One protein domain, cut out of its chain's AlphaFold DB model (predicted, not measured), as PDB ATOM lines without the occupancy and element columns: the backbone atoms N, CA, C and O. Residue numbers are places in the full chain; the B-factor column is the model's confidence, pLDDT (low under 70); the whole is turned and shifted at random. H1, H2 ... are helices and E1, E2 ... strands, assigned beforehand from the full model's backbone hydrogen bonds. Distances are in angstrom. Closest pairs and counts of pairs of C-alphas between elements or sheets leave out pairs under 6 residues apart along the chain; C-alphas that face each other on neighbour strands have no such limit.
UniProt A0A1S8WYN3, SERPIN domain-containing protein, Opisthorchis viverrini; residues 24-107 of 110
ATOM      1  N   LEU A  24     150.623 118.694 140.095       89.81
ATOM      2  CA  LEU A  24     150.478 117.284 140.475       89.81
ATOM      3  C   LEU A  24     149.024 116.807 140.449       89.81
ATOM      4  O   LEU A  24     148.733 115.772 139.852       89.81
ATOM      5  N   SER A  25     148.099 117.567 141.034       89.69
ATOM      6  CA  SER A  25     146.672 117.214 141.054       89.69
ATOM      7  C   SER A  25     146.105 117.083 139.636       89.69
ATOM      8  O   SER A  25     145.442 116.097 139.304       89.69
ATOM      9  N   LYS A  26     146.453 118.033 138.761       89.94
ATOM     10  CA  LYS A  26     146.074 118.037 137.346       89.94
ATOM     11  C   LYS A  26     146.655 116.832 136.608       89.94
ATOM     12  O   LYS A  26     145.920 116.172 135.875       89.94
ATOM     13  N   LEU A  27     147.932 116.506 136.810       90.50
ATOM     14  CA  LEU A  27     148.542 115.313 136.216       90.50
ATOM     15  C   LEU A  27     147.838 114.033 136.683       90.50
ATOM     16  O   LEU A  27     147.466 113.213 135.846       90.50
ATOM     17  N   LEU A  28     147.604 113.881 137.987       92.69
ATOM     18  CA  LEU A  28     146.931 112.705 138.541       92.69
ATOM     19  C   LEU A  28     145.513 112.547 137.988       92.69
ATOM     20  O   LEU A  28     145.128 111.438 137.625       92.69
ATOM     21  N   SER A  29     144.755 113.642 137.849       91.56
ATOM     22  CA  SER A  29     143.417 113.596 137.242       91.56
ATOM     23  C   SER A  29     143.449 113.070 135.801       91.56
ATOM     24  O   SER A  29     142.622 112.239 135.435       91.56
ATOM     25  N   LYS A  30     144.455 113.473 135.009       91.19
ATOM     26  CA  LYS A  30     144.651 112.974 133.643       91.19
ATOM     27  C   LYS A  30     145.039 111.501 133.632       91.19
ATOM     28  O   LYS A  30     144.455 110.738 132.877       91.19
ATOM     29  N   LEU A  31     145.992 111.090 134.469       93.44
ATOM     30  CA  LEU A  31     146.476 109.704 134.506       93.44
ATOM     31  C   LEU A  31     145.405 108.708 134.965       93.44
ATOM     32  O   LEU A  31     145.438 107.556 134.540       93.44
ATOM     33  N   ARG A  32     144.460 109.145 135.807       92.25
ATOM     34  CA  ARG A  32     143.324 108.330 136.267       92.25
ATOM     35  C   ARG A  32     142.284 108.067 135.183       92.25
ATOM     36  O   ARG A  32     141.532 107.105 135.308       92.25
ATOM     37  N   ALA A  33     142.215 108.895 134.140       93.69
ATOM     38  CA  ALA A  33     141.285 108.642 133.050       93.69
ATOM     39  C   ALA A  33     141.664 107.334 132.317       93.69
ATOM     40  O   ALA A  33     142.857 107.058 132.129       93.69
ATOM     41  N   PRO A  34     140.678 106.518 131.894       93.62
ATOM     42  CA  PRO A  34     140.933 105.215 131.289       93.62
ATOM     43  C   PRO A  34     141.953 105.277 130.147       93.62
ATOM     44  O   PRO A  34     141.883 106.131 129.263       93.62
ATOM     45  N   GLY A  35     142.937 104.378 130.189       93.19
ATOM     46  CA  GLY A  35     143.981 104.262 129.169       93.19
ATOM     47  C   GLY A  35     145.057 105.355 129.185       93.19
ATOM     48  O   GLY A  35     146.093 105.167 128.548       93.19
ATOM     49  N   GLN A  36     144.893 106.456 129.929       93.62
ATOM     50  CA  GLN A  36     145.876 107.549 129.936       93.62
ATOM     51  C   GLN A  36     147.194 107.141 130.590       93.62
ATOM     52  O   GLN A  36     148.256 107.424 130.040       93.62
ATOM     53  N   LEU A  37     147.146 106.423 131.716       90.75
ATOM     54  CA  LEU A  37     148.357 105.874 132.325       90.75
ATOM     55  C   LEU A  37     149.079 104.915 131.367       90.75
ATOM     56  O   LEU A  37     150.282 105.045 131.164       90.75
ATOM     57  N   ALA A  38     148.349 103.993 130.733       90.88
ATOM     58  CA  ALA A  38     148.928 103.054 129.771       90.88
ATOM     59  C   ALA A  38     149.549 103.784 128.568       90.88
ATOM     60  O   ALA A  38     150.658 103.452 128.155       90.88
ATOM     61  N   SER A  39     148.887 104.824 128.056       90.19
ATOM     62  CA  SER A  39     149.411 105.681 126.990       90.19
ATOM     63  C   SER A  39     150.693 106.410 127.416       90.19
ATOM     64  O   SER A  39     151.703 106.352 126.713       90.19
ATOM     65  N   ALA A  40     150.698 107.013 128.610       87.69
ATOM     66  CA  ALA A  40     151.864 107.699 129.169       87.69
ATOM     67  C   ALA A  40     153.051 106.748 129.402       87.69
ATOM     68  O   ALA A  40     154.202 107.122 129.183       87.69
ATOM     69  N   MET A  41     152.786 105.504 129.805       86.38
ATOM     70  CA  MET A  41     153.814 104.480 130.015       86.38
ATOM     71  C   MET A  41     154.262 103.803 128.712       86.38
ATOM     72  O   MET A  41     155.399 103.346 128.619       86.38
ATOM     73  N   GLY A  42     153.401 103.753 127.696       85.62
ATOM     74  CA  GLY A  42     153.682 103.170 126.382       85.62
ATOM     75  C   GLY A  42     154.352 104.130 125.397       85.62
ATOM     76  O   GLY A  42     154.741 103.712 124.306       85.62
ATOM     77  N   CYS A  43     154.501 105.409 125.755       83.06
ATOM     78  CA  CYS A  43     155.076 106.409 124.863       83.06
ATOM     79  C   CYS A  43     156.523 106.057 124.467       83.06
ATOM     80  O   CYS A  43     157.320 105.547 125.272       83.06
ATOM     81  N   LYS A  44     156.867 106.335 123.202       85.06
ATOM     82  CA  LYS A  44     158.237 106.194 122.701       85.06
ATOM     83  C   LYS A  44     159.103 107.261 123.364       85.06
ATOM     84  O   LYS A  44     158.875 108.449 123.175       85.06
ATOM     85  N   LEU A  45     160.104 106.826 124.121       83.88
ATOM     86  CA  LEU A  45     161.083 107.725 124.720       83.88
ATOM     87  C   LEU A  45     162.201 108.011 123.719       83.88
ATOM     88  O   LEU A  45     162.787 107.086 123.144       83.88
ATOM     89  N   HIS A  46     162.522 109.289 123.539       86.38
ATOM     90  CA  HIS A  46     163.699 109.696 122.785       86.38
ATOM     91  C   HIS A  46     164.956 109.471 123.628       86.38
ATOM     92  O   HIS A  46     164.993 109.752 124.825       86.38
ATOM     93  N   LYS A  47     165.996 108.912 123.004       87.19
ATOM     94  CA  LYS A  47     167.288 108.709 123.662       87.19
ATOM     95  C   LYS A  47     168.096 109.991 123.552       87.19
ATOM     96  O   LYS A  47     168.644 110.275 122.493       87.19
ATOM     97  N   GLU A  48     168.229 110.696 124.663       88.75
ATOM     98  CA  GLU A  48     169.028 111.913 124.763       88.75
ATOM     99  C   GLU A  48     170.013 111.816 125.937       88.75
ATOM    100  O   GLU A  48     169.822 111.025 126.867       88.75
ATOM    101  N   LYS A  49     171.118 112.566 125.873       87.25
ATOM    102  CA  LYS A  49     172.008 112.746 127.025       87.25
ATOM    103  C   LYS A  49     171.446 113.888 127.871       87.25
ATOM    104  O   LYS A  49     171.356 115.003 127.381       87.25
ATOM    105  N   ALA A  50     171.125 113.615 129.130       84.38
ATOM    106  CA  ALA A  50     170.648 114.616 130.076       84.38
ATOM    107  C   ALA A  50     171.478 114.573 131.363       84.38
ATOM    108  O   ALA A  50     171.878 113.495 131.813       84.38
ATOM    109  N   HIS A  51     171.711 115.741 131.962       86.25
ATOM    110  CA  HIS A  51     172.233 115.845 133.322       86.25
ATOM    111  C   HIS A  51     171.068 115.667 134.299       86.25
ATOM    112  O   HIS A  51     170.121 116.449 134.290       86.25
ATOM    113  N   LEU A  52     171.114 114.604 135.104       82.31
ATOM    114  CA  LEU A  52     170.063 114.259 136.058       82.31
ATOM    115  C   LEU A  52     170.575 114.451 137.482       82.31
ATOM    116  O   LEU A  52     171.657 113.976 137.822       82.31
ATOM    117  N   TYR A  53     169.752 115.076 138.320       85.31
ATOM    118  CA  TYR A  53     170.018 115.287 139.743       85.31
ATOM    119  C   TYR A  53     168.880 114.684 140.582       85.31
ATOM    120  O   TYR A  53     168.135 115.425 141.226       85.31
ATOM    121  N   PRO A  54     168.650 113.357 140.530       83.00
ATOM    122  CA  PRO A  54     167.588 112.751 141.313       83.00
ATOM    123  C   PRO A  54     167.973 112.781 142.800       83.00
ATOM    124  O   PRO A  54     169.099 112.408 143.148       83.00
ATOM    125  N   PRO A  55     167.065 113.201 143.697       87.25
ATOM    126  CA  PRO A  55     167.321 113.101 145.125       87.25
ATOM    127  C   PRO A  55     167.428 111.626 145.530       87.25
ATOM    128  O   PRO A  55     166.758 110.766 144.958       87.25
ATOM    129  N   LYS A  56     168.243 111.331 146.546       88.69
ATOM    130  CA  LYS A  56     168.126 110.057 147.263       88.69
ATOM    131  C   LYS A  56     166.829 110.115 148.058       88.69
ATOM    132  O   LYS A  56     166.613 111.081 148.790       88.69
ATOM    133  N   PHE A  57     165.967 109.120 147.907       88.00
ATOM    134  CA  PHE A  57     164.707 109.095 148.637       88.00
ATOM    135  C   PHE A  57     164.298 107.675 149.000       88.00
ATOM    136  O   PHE A  57     164.633 106.703 148.320       88.00
ATOM    137  N   LYS A  58     163.531 107.585 150.082       89.75
ATOM    138  CA  LYS A  58     162.905 106.360 150.549       89.75
ATOM    139  C   LYS A  58     161.446 106.656 150.855       89.75
ATOM    140  O   LYS A  58     161.133 107.571 151.605       89.75
ATOM    141  N   VAL A  59     160.563 105.877 150.253       86.56
ATOM    142  CA  VAL A  59     159.131 105.843 150.525       86.56
ATOM    143  C   VAL A  59     158.890 104.546 151.290       86.56
ATOM    144  O   VAL A  59     158.661 103.503 150.687       86.56
ATOM    145  N   ALA A  60     159.057 104.590 152.613       81.62
ATOM    146  CA  ALA A  60     158.897 103.430 153.502       81.62
ATOM    147  C   ALA A  60     157.919 103.685 154.657       81.62
ATOM    148  O   ALA A  60     157.294 102.743 155.140       81.62
ATOM    149  N   ASP A  61     157.747 104.949 155.045       78.62
ATOM    150  CA  ASP A  61     156.914 105.364 156.181       78.62
ATOM    151  C   ASP A  61     155.472 105.695 155.768       78.62
ATOM    152  O   ASP A  61     154.771 106.460 156.426       78.62
ATOM    153  N   VAL A  62     155.019 105.136 154.643       79.88
ATOM    154  CA  VAL A  62     153.636 105.301 154.192       79.88
ATOM    155  C   VAL A  62     152.751 104.347 154.999       79.88
ATOM    156  O   VAL A  62     153.117 103.173 155.142       79.88
ATOM    157  N   PRO A  63     151.598 104.807 155.524       85.94
ATOM    158  CA  PRO A  63     150.652 103.935 156.205       85.94
ATOM    159  C   PRO A  63     150.269 102.738 155.336       85.94
ATOM    160  O   PRO A  63     150.159 102.849 154.113       85.94
ATOM    161  N   MET A  64     150.052 101.594 155.983       91.88
ATOM    162  CA  MET A  64     149.504 100.429 155.304       91.88
ATOM    163  C   MET A  64     148.124 100.792 154.748       91.88
ATOM    164  O   MET A  64     147.295 101.360 155.458       91.88
ATOM    165  N   ILE A  65     147.902 100.505 153.469       93.62
ATOM    166  CA  ILE A  65     146.650 100.831 152.792       93.62
ATOM    167  C   ILE A  65     145.673  99.694 153.062       93.62
ATOM    168  O   ILE A  65     145.971  98.544 152.732       93.62
ATOM    169  N   ASP A  66     144.517 100.019 153.635       94.62
ATOM    170  CA  ASP A  66     143.360  99.129 153.613       94.62
ATOM    171  C   ASP A  66     142.844  99.030 152.170       94.62
ATOM    172  O   ASP A  66     142.396 100.011 151.568       94.62
ATOM    173  N   LEU A  67     142.988  97.842 151.587       95.25
ATOM    174  CA  LEU A  67     142.571  97.550 150.224       95.25
ATOM    175  C   LEU A  67     141.091  97.205 150.132       95.25
ATOM    176  O   LEU A  67     140.557  97.244 149.024       95.25
ATOM    177  N   GLN A  68     140.426  96.846 151.229       93.50
ATOM    178  CA  GLN A  68     139.051  96.366 151.166       93.50
ATOM    179  C   GLN A  68     138.106  97.389 150.508       93.50
ATOM    180  O   GLN A  68     137.422  96.992 149.559       93.50
ATOM    181  N   PRO A  69     138.111  98.693 150.862       93.50
ATOM    182  CA  PRO A  69     137.286  99.692 150.178       93.50
ATOM    183  C   PRO A  69     137.598  99.795 148.680       93.50
ATOM    184  O   PRO A  69     136.691  99.828 147.849       93.50
ATOM    185  N   ILE A  70     138.884  99.768 148.318       93.56
ATOM    186  CA  ILE A  70     139.351  99.896 146.928       93.56
ATOM    187  C   ILE A  70     138.898  98.690 146.098       93.56
ATOM    188  O   ILE A  70     138.385  98.843 144.991       93.56
ATOM    189  N   LEU A  71     139.060  97.478 146.628       93.50
ATOM    190  CA  LEU A  71     138.656  96.243 145.958       93.50
ATOM    191  C   LEU A  71     137.128  96.151 145.851       93.50
ATOM    192  O   LEU A  71     136.609  95.680 144.836       93.50
ATOM    193  N   TYR A  72     136.404  96.657 146.850       92.56
ATOM    194  CA  TYR A  72     134.947  96.754 146.822       92.56
ATOM    195  C   TYR A  72     134.456  97.667 145.691       92.56
ATOM    196  O   TYR A  72     133.576  97.273 144.918       92.56
ATOM    197  N   GLU A  73     135.063  98.849 145.546       92.75
ATOM    198  CA  GLU A  73     134.803  99.779 144.436       92.75
ATOM    199  C   GLU A  73     135.174  99.173 143.075       92.75
ATOM    200  O   GLU A  73     134.472  99.391 142.088       92.75
ATOM    201  N   CYS A  74     136.209  98.328 143.026       91.94
ATOM    202  CA  CYS A  74     136.573  97.551 141.836       91.94
ATOM    203  C   CYS A  74     135.611  96.382 141.531       91.94
ATOM    204  O   CYS A  74     135.834  95.639 140.574       91.94
ATOM    205  N   GLY A  75     134.552  96.182 142.324       92.44
ATOM    206  CA  GLY A  75     133.549  95.134 142.112       92.44
ATOM    207  C   GLY A  75     133.882  93.782 142.752       92.44
ATOM    208  O   GLY A  75     133.103  92.836 142.624       92.44
ATOM    209  N   MET A  76     134.980  93.673 143.506       91.50
ATOM    210  CA  MET A  76     135.409  92.444 144.191       91.50
ATOM    211  C   MET A  76     134.687  92.227 145.533       91.50
ATOM    212  O   MET A  76     135.263  91.736 146.497       91.50
ATOM    213  N   LYS A  77     133.396  92.562 145.592       90.94
ATOM    214  CA  LYS A  77     132.588  92.588 146.823       90.94
ATOM    215  C   LYS A  77     132.450  91.216 147.481       90.94
ATOM    216  O   LYS A  77     132.675  91.069 148.675       90.94
ATOM    217  N   LYS A  78     132.172  90.189 146.666       88.81
ATOM    218  CA  LYS A  78     131.912  88.820 147.138       88.81
ATOM    219  C   LYS A  78     133.052  88.244 147.974       88.81
ATOM    220  O   LYS A  78     132.780  87.456 148.865       88.81
ATOM    221  N   TRP A  79     134.302  88.645 147.731       85.12
ATOM    222  CA  TRP A  79     135.457  88.177 148.506       85.12
ATOM    223  C   TRP A  79     135.321  88.467 150.006       85.12
ATOM    224  O   TRP A  79     135.753  87.649 150.816       85.12
ATOM    225  N   PHE A  80     134.647  89.567 150.351       86.88
ATOM    226  CA  PHE A  80     134.431  90.035 151.722       86.88
ATOM    227  C   PHE A  80     133.020  89.719 152.257       86.88
ATOM    228  O   PHE A  80     132.755  89.887 153.440       86.88
ATOM    229  N   GLU A  81     132.108  89.248 151.399       86.25
ATOM    230  CA  GLU A  81     130.690  88.993 151.719       86.25
ATOM    231  C   GLU A  81     130.321  87.493 151.655       86.25
ATOM    232  O   GLU A  81     129.144  87.142 151.622       86.25
ATOM    233  N   GLY A  82     131.314  86.593 151.623       80.19
ATOM    234  CA  GLY A  82     131.098  85.137 151.592       80.19
ATOM    235  C   GLY A  82     131.294  84.498 150.215       80.19
ATOM    236  O   GLY A  82     130.423  83.786 149.718       80.19
ATOM    237  N   ALA A  83     132.435  84.764 149.577       85.25
ATOM    238  CA  ALA A  83     132.824  84.113 148.329       85.25
ATOM    239  C   ALA A  83     132.947  82.594 148.500       85.25
ATOM    240  O   ALA A  83     133.395  82.099 149.532       85.25
ATOM    241  N   ASP A  84     132.621  81.857 147.437       87.50
ATOM    242  CA  ASP A  84     132.903  80.428 147.372       87.50
ATOM    243  C   ASP A  84     134.412  80.202 147.193       87.50
ATOM    244  O   ASP A  84     134.968  80.350 146.102       87.50
ATOM    245  N   LEU A  85     135.066  79.855 148.300       88.69
ATOM    246  CA  LEU A  85     136.484  79.511 148.374       88.69
ATOM    247  C   LEU A  85     136.702  77.997 148.539       88.69
ATOM    248  O   LEU A  85     137.785  77.575 148.950       88.69
ATOM    249  N   SER A  86     135.713  77.169 148.180       90.38
ATOM    250  CA  SER A  86     135.769  75.698 148.304       90.38
ATOM    251  C   SER A  86     136.938  75.048 147.556       90.38
ATOM    252  O   SER A  86     137.398  73.965 147.912       90.38
ATOM    253  N   ARG A  87     137.464  75.722 146.525       92.50
ATOM    254  CA  ARG A  87     138.658  75.277 145.789       92.50
ATOM    255  C   ARG A  87     139.969  75.488 146.553       92.50
ATOM    256  O   ARG A  87     140.975  74.908 146.158       92.50
ATOM    257  N   LEU A  88     139.977  76.319 147.598       90.50
ATOM    258  CA  LEU A  88     141.147  76.561 148.450       90.50
ATOM    259  C   LEU A  88     141.150  75.656 149.685       90.50
ATOM    260  O   LEU A  88     142.214  75.243 150.138       90.50
ATOM    261  N   SER A  89     139.974  75.359 150.239       89.00
ATOM    262  CA  SER A  89     139.820  74.515 151.424       89.00
ATOM    263  C   SER A  89     138.425  73.901 151.488       89.00
ATOM    264  O   SER A  89     137.457  74.485 151.015       89.00
ATOM    265  N   GLN A  90     138.320  72.741 152.140       86.69
ATOM    266  CA  GLN A  90     137.036  72.112 152.474       86.69
ATOM    267  C   GLN A  90     136.296  72.832 153.618       86.69
ATOM    268  O   GLN A  90     135.121  72.566 153.853       86.69
ATOM    269  N   SER A  91     136.972  73.726 154.346       86.44
ATOM    270  CA  SER A  91     136.363  74.563 155.389       86.44
ATOM    271  C   SER A  91     135.764  75.842 154.801       86.44
ATOM    272  O   SER A  91     136.221  76.329 153.769       86.44
ATOM    273  N   PHE A  92     134.778  76.429 155.486       83.44
ATOM    274  CA  PHE A  92     134.232  77.729 155.100       83.44
ATOM    275  C   PHE A  92     135.276  78.828 155.339       83.44
ATOM    276  O   PHE A  92     135.688  79.057 156.477       83.44
ATOM    277  N   LEU A  93     135.719  79.487 154.268       86.31
ATOM    278  CA  LEU A  93     136.703  80.567 154.316       86.31
ATOM    279  C   LEU A  93     136.073  81.881 153.860       86.31
ATOM    280  O   LEU A  93     135.201  81.904 152.996       86.31
ATOM    281  N   SER A  94     136.574  82.981 154.409       85.00
ATOM    282  CA  SER A  94     136.251  84.336 153.962       85.00
ATOM    283  C   SER A  94     137.491  85.217 154.064       85.00
ATOM    284  O   SER A  94     138.395  84.928 154.852       85.00
ATOM    285  N   VAL A  95     137.553  86.271 153.249       89.06
ATOM    286  CA  VAL A  95     138.573  87.313 153.398       89.06
ATOM    287  C   VAL A  95     138.025  88.342 154.379       89.06
ATOM    288  O   VAL A  95     137.031  88.997 154.076       89.06
ATOM    289  N   THR A  96     138.647  88.465 155.551       89.56
ATOM    290  CA  THR A  96     138.244  89.460 156.559       89.56
ATOM    291  C   THR A  96     138.857  90.817 156.274       89.56
ATOM    292  O   THR A  96     138.163  91.821 156.332       89.56
ATOM    293  N   ASP A  97     140.140  90.827 155.915       90.25
ATOM    294  CA  ASP A  97     140.924  92.033 155.721       90.25
ATOM    295  C   ASP A  97     141.860  91.875 154.523       90.25
ATOM    296  O   ASP A  97     142.392  90.791 154.255       90.25
ATOM    297  N   ALA A  98     142.120  92.978 153.829       93.06
ATOM    298  CA  ALA A  98     143.115  93.036 152.773       93.06
ATOM    299  C   ALA A  98     143.960  94.293 152.948       93.06
ATOM    300  O   ALA A  98     143.451  95.404 152.871       93.06
ATOM    301  N   TYR A  99     145.266  94.123 153.138       94.62
ATOM    302  CA  TYR A  99     146.175  95.236 153.379       94.62
ATOM    303  C   TYR A  99     147.341  95.241 152.396       94.62
ATOM    304  O   TYR A  99     147.871  94.193 152.024       94.62
ATOM    305  N   HIS A 100     147.775  96.438 152.007       93.50
ATOM    306  CA  HIS A 100     148.925  96.635 151.134       93.50
ATOM    307  C   HIS A 100     149.975  97.530 151.784       93.50
ATOM    308  O   HIS A 100     149.698  98.667 152.168       93.50
ATOM    309  N   LYS A 101     151.210  97.027 151.849       92.31
ATOM    310  CA  LYS A 101     152.393  97.791 152.244       92.31
ATOM    311  C   LYS A 101     153.422  97.724 151.125       92.31
ATOM    312  O   LYS A 101     153.812  96.635 150.708       92.31
ATOM    313  N   ALA A 102     153.877  98.885 150.672       90.69
ATOM    314  CA  ALA A 102     154.920  99.011 149.665       90.69
ATOM    315  C   ALA A 102     156.079  99.845 150.207       90.69
ATOM    316  O   ALA A 102     155.874 100.801 150.953       90.69
ATOM    317  N   VAL A 103     157.294  99.473 149.810       90.56
ATOM    318  CA  VAL A 103     158.518 100.208 150.122       90.56
ATOM    319  C   VAL A 103     159.265 100.464 148.822       90.56
ATOM    320  O   VAL A 103     159.490  99.538 148.043       90.56
ATOM    321  N   LEU A 104     159.657 101.715 148.591       89.19
ATOM    322  CA  LEU A 104     160.506 102.113 147.472       89.19
ATOM    323  C   LEU A 104     161.724 102.854 148.009       89.19
ATOM    324  O   LEU A 104     161.588 103.817 148.754       89.19
ATOM    325  N   GLU A 105     162.912 102.437 147.599       89.88
ATOM    326  CA  GLU A 105     164.154 103.135 147.904       89.88
ATOM    327  C   GLU A 105     164.902 103.402 146.602       89.88
ATOM    328  O   GLU A 105     165.073 102.506 145.775       89.88
ATOM    329  N   ALA A 106     165.309 104.653 146.409       85.50
ATOM    330  CA  ALA A 106     166.074 105.082 145.255       85.50
ATOM    331  C   ALA A 106     167.355 105.764 145.733       85.50
ATOM    332  O   ALA A 106     167.336 106.851 146.320       85.50
ATOM    333  N   SER A 107     168.478 105.116 145.451       83.25
ATOM    334  CA  SER A 107     169.816 105.637 145.684       83.25
ATOM    335  C   SER A 107     170.620 105.545 144.388       83.25
ATOM    336  O   SER A 107     170.567 104.557 143.657       83.25
TER     337      SER A 107
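Overview. This is residues 24 to 107 of the 110 residues of the protein "SERPIN domain-containing protein" of Opisthorchis viverrini (UniProt A0A1S8WYN3). With little regular structure, the printed part makes a long, open shape: the wide arc of residues 43 to 56 joins a corner of two short helices, H1 and H2, to a two-strand antiparallel ribbon, E1 with E2. Residues 74 to 103 loop out past H3 and fold back to E2. The 84 residues run H1, H2, E1, H3, E2, mixed in class, only 28 in named elements; the whole is extended, radius of gyration of the C-alphas 19.6 A, spanning 59 by 29 by 26 A.

Along the chain. Find E1, residues 57 to 59, 6.7 A, from C-alpha 57 at (164.707, 109.095, 148.637); E2 is residues 104 to 106, 6.7 A. H3 is residues 68 to 73, 8.7 A; H2 is 36 to 42, 9.6 A; H1, 24 to 32, 12.2 A, begins at (150.478, 117.284, 140.475).

Arrangement. Look at antiparallel E1 and E2, 176 degrees: N 59 and O 104 are within hydrogen-bond range, 2.7 A. H3 touches no helix. H1 and H2 only just touch, only at the corner, 3 pairs of C-alphas within 8 A, closest Leu 31 and Leu 37, 4.8 A. Every O i to N i+4 pair is within hydrogen-bond range in H1, H2 and H3.

Size, cuts and confidence. C-alphas 49 and 91, the farthest apart, are 59.4 A apart. Links H2 to E1 and H3 to E2 are long. The printed part has no cut; no printed residue is under 70 in pLDDT.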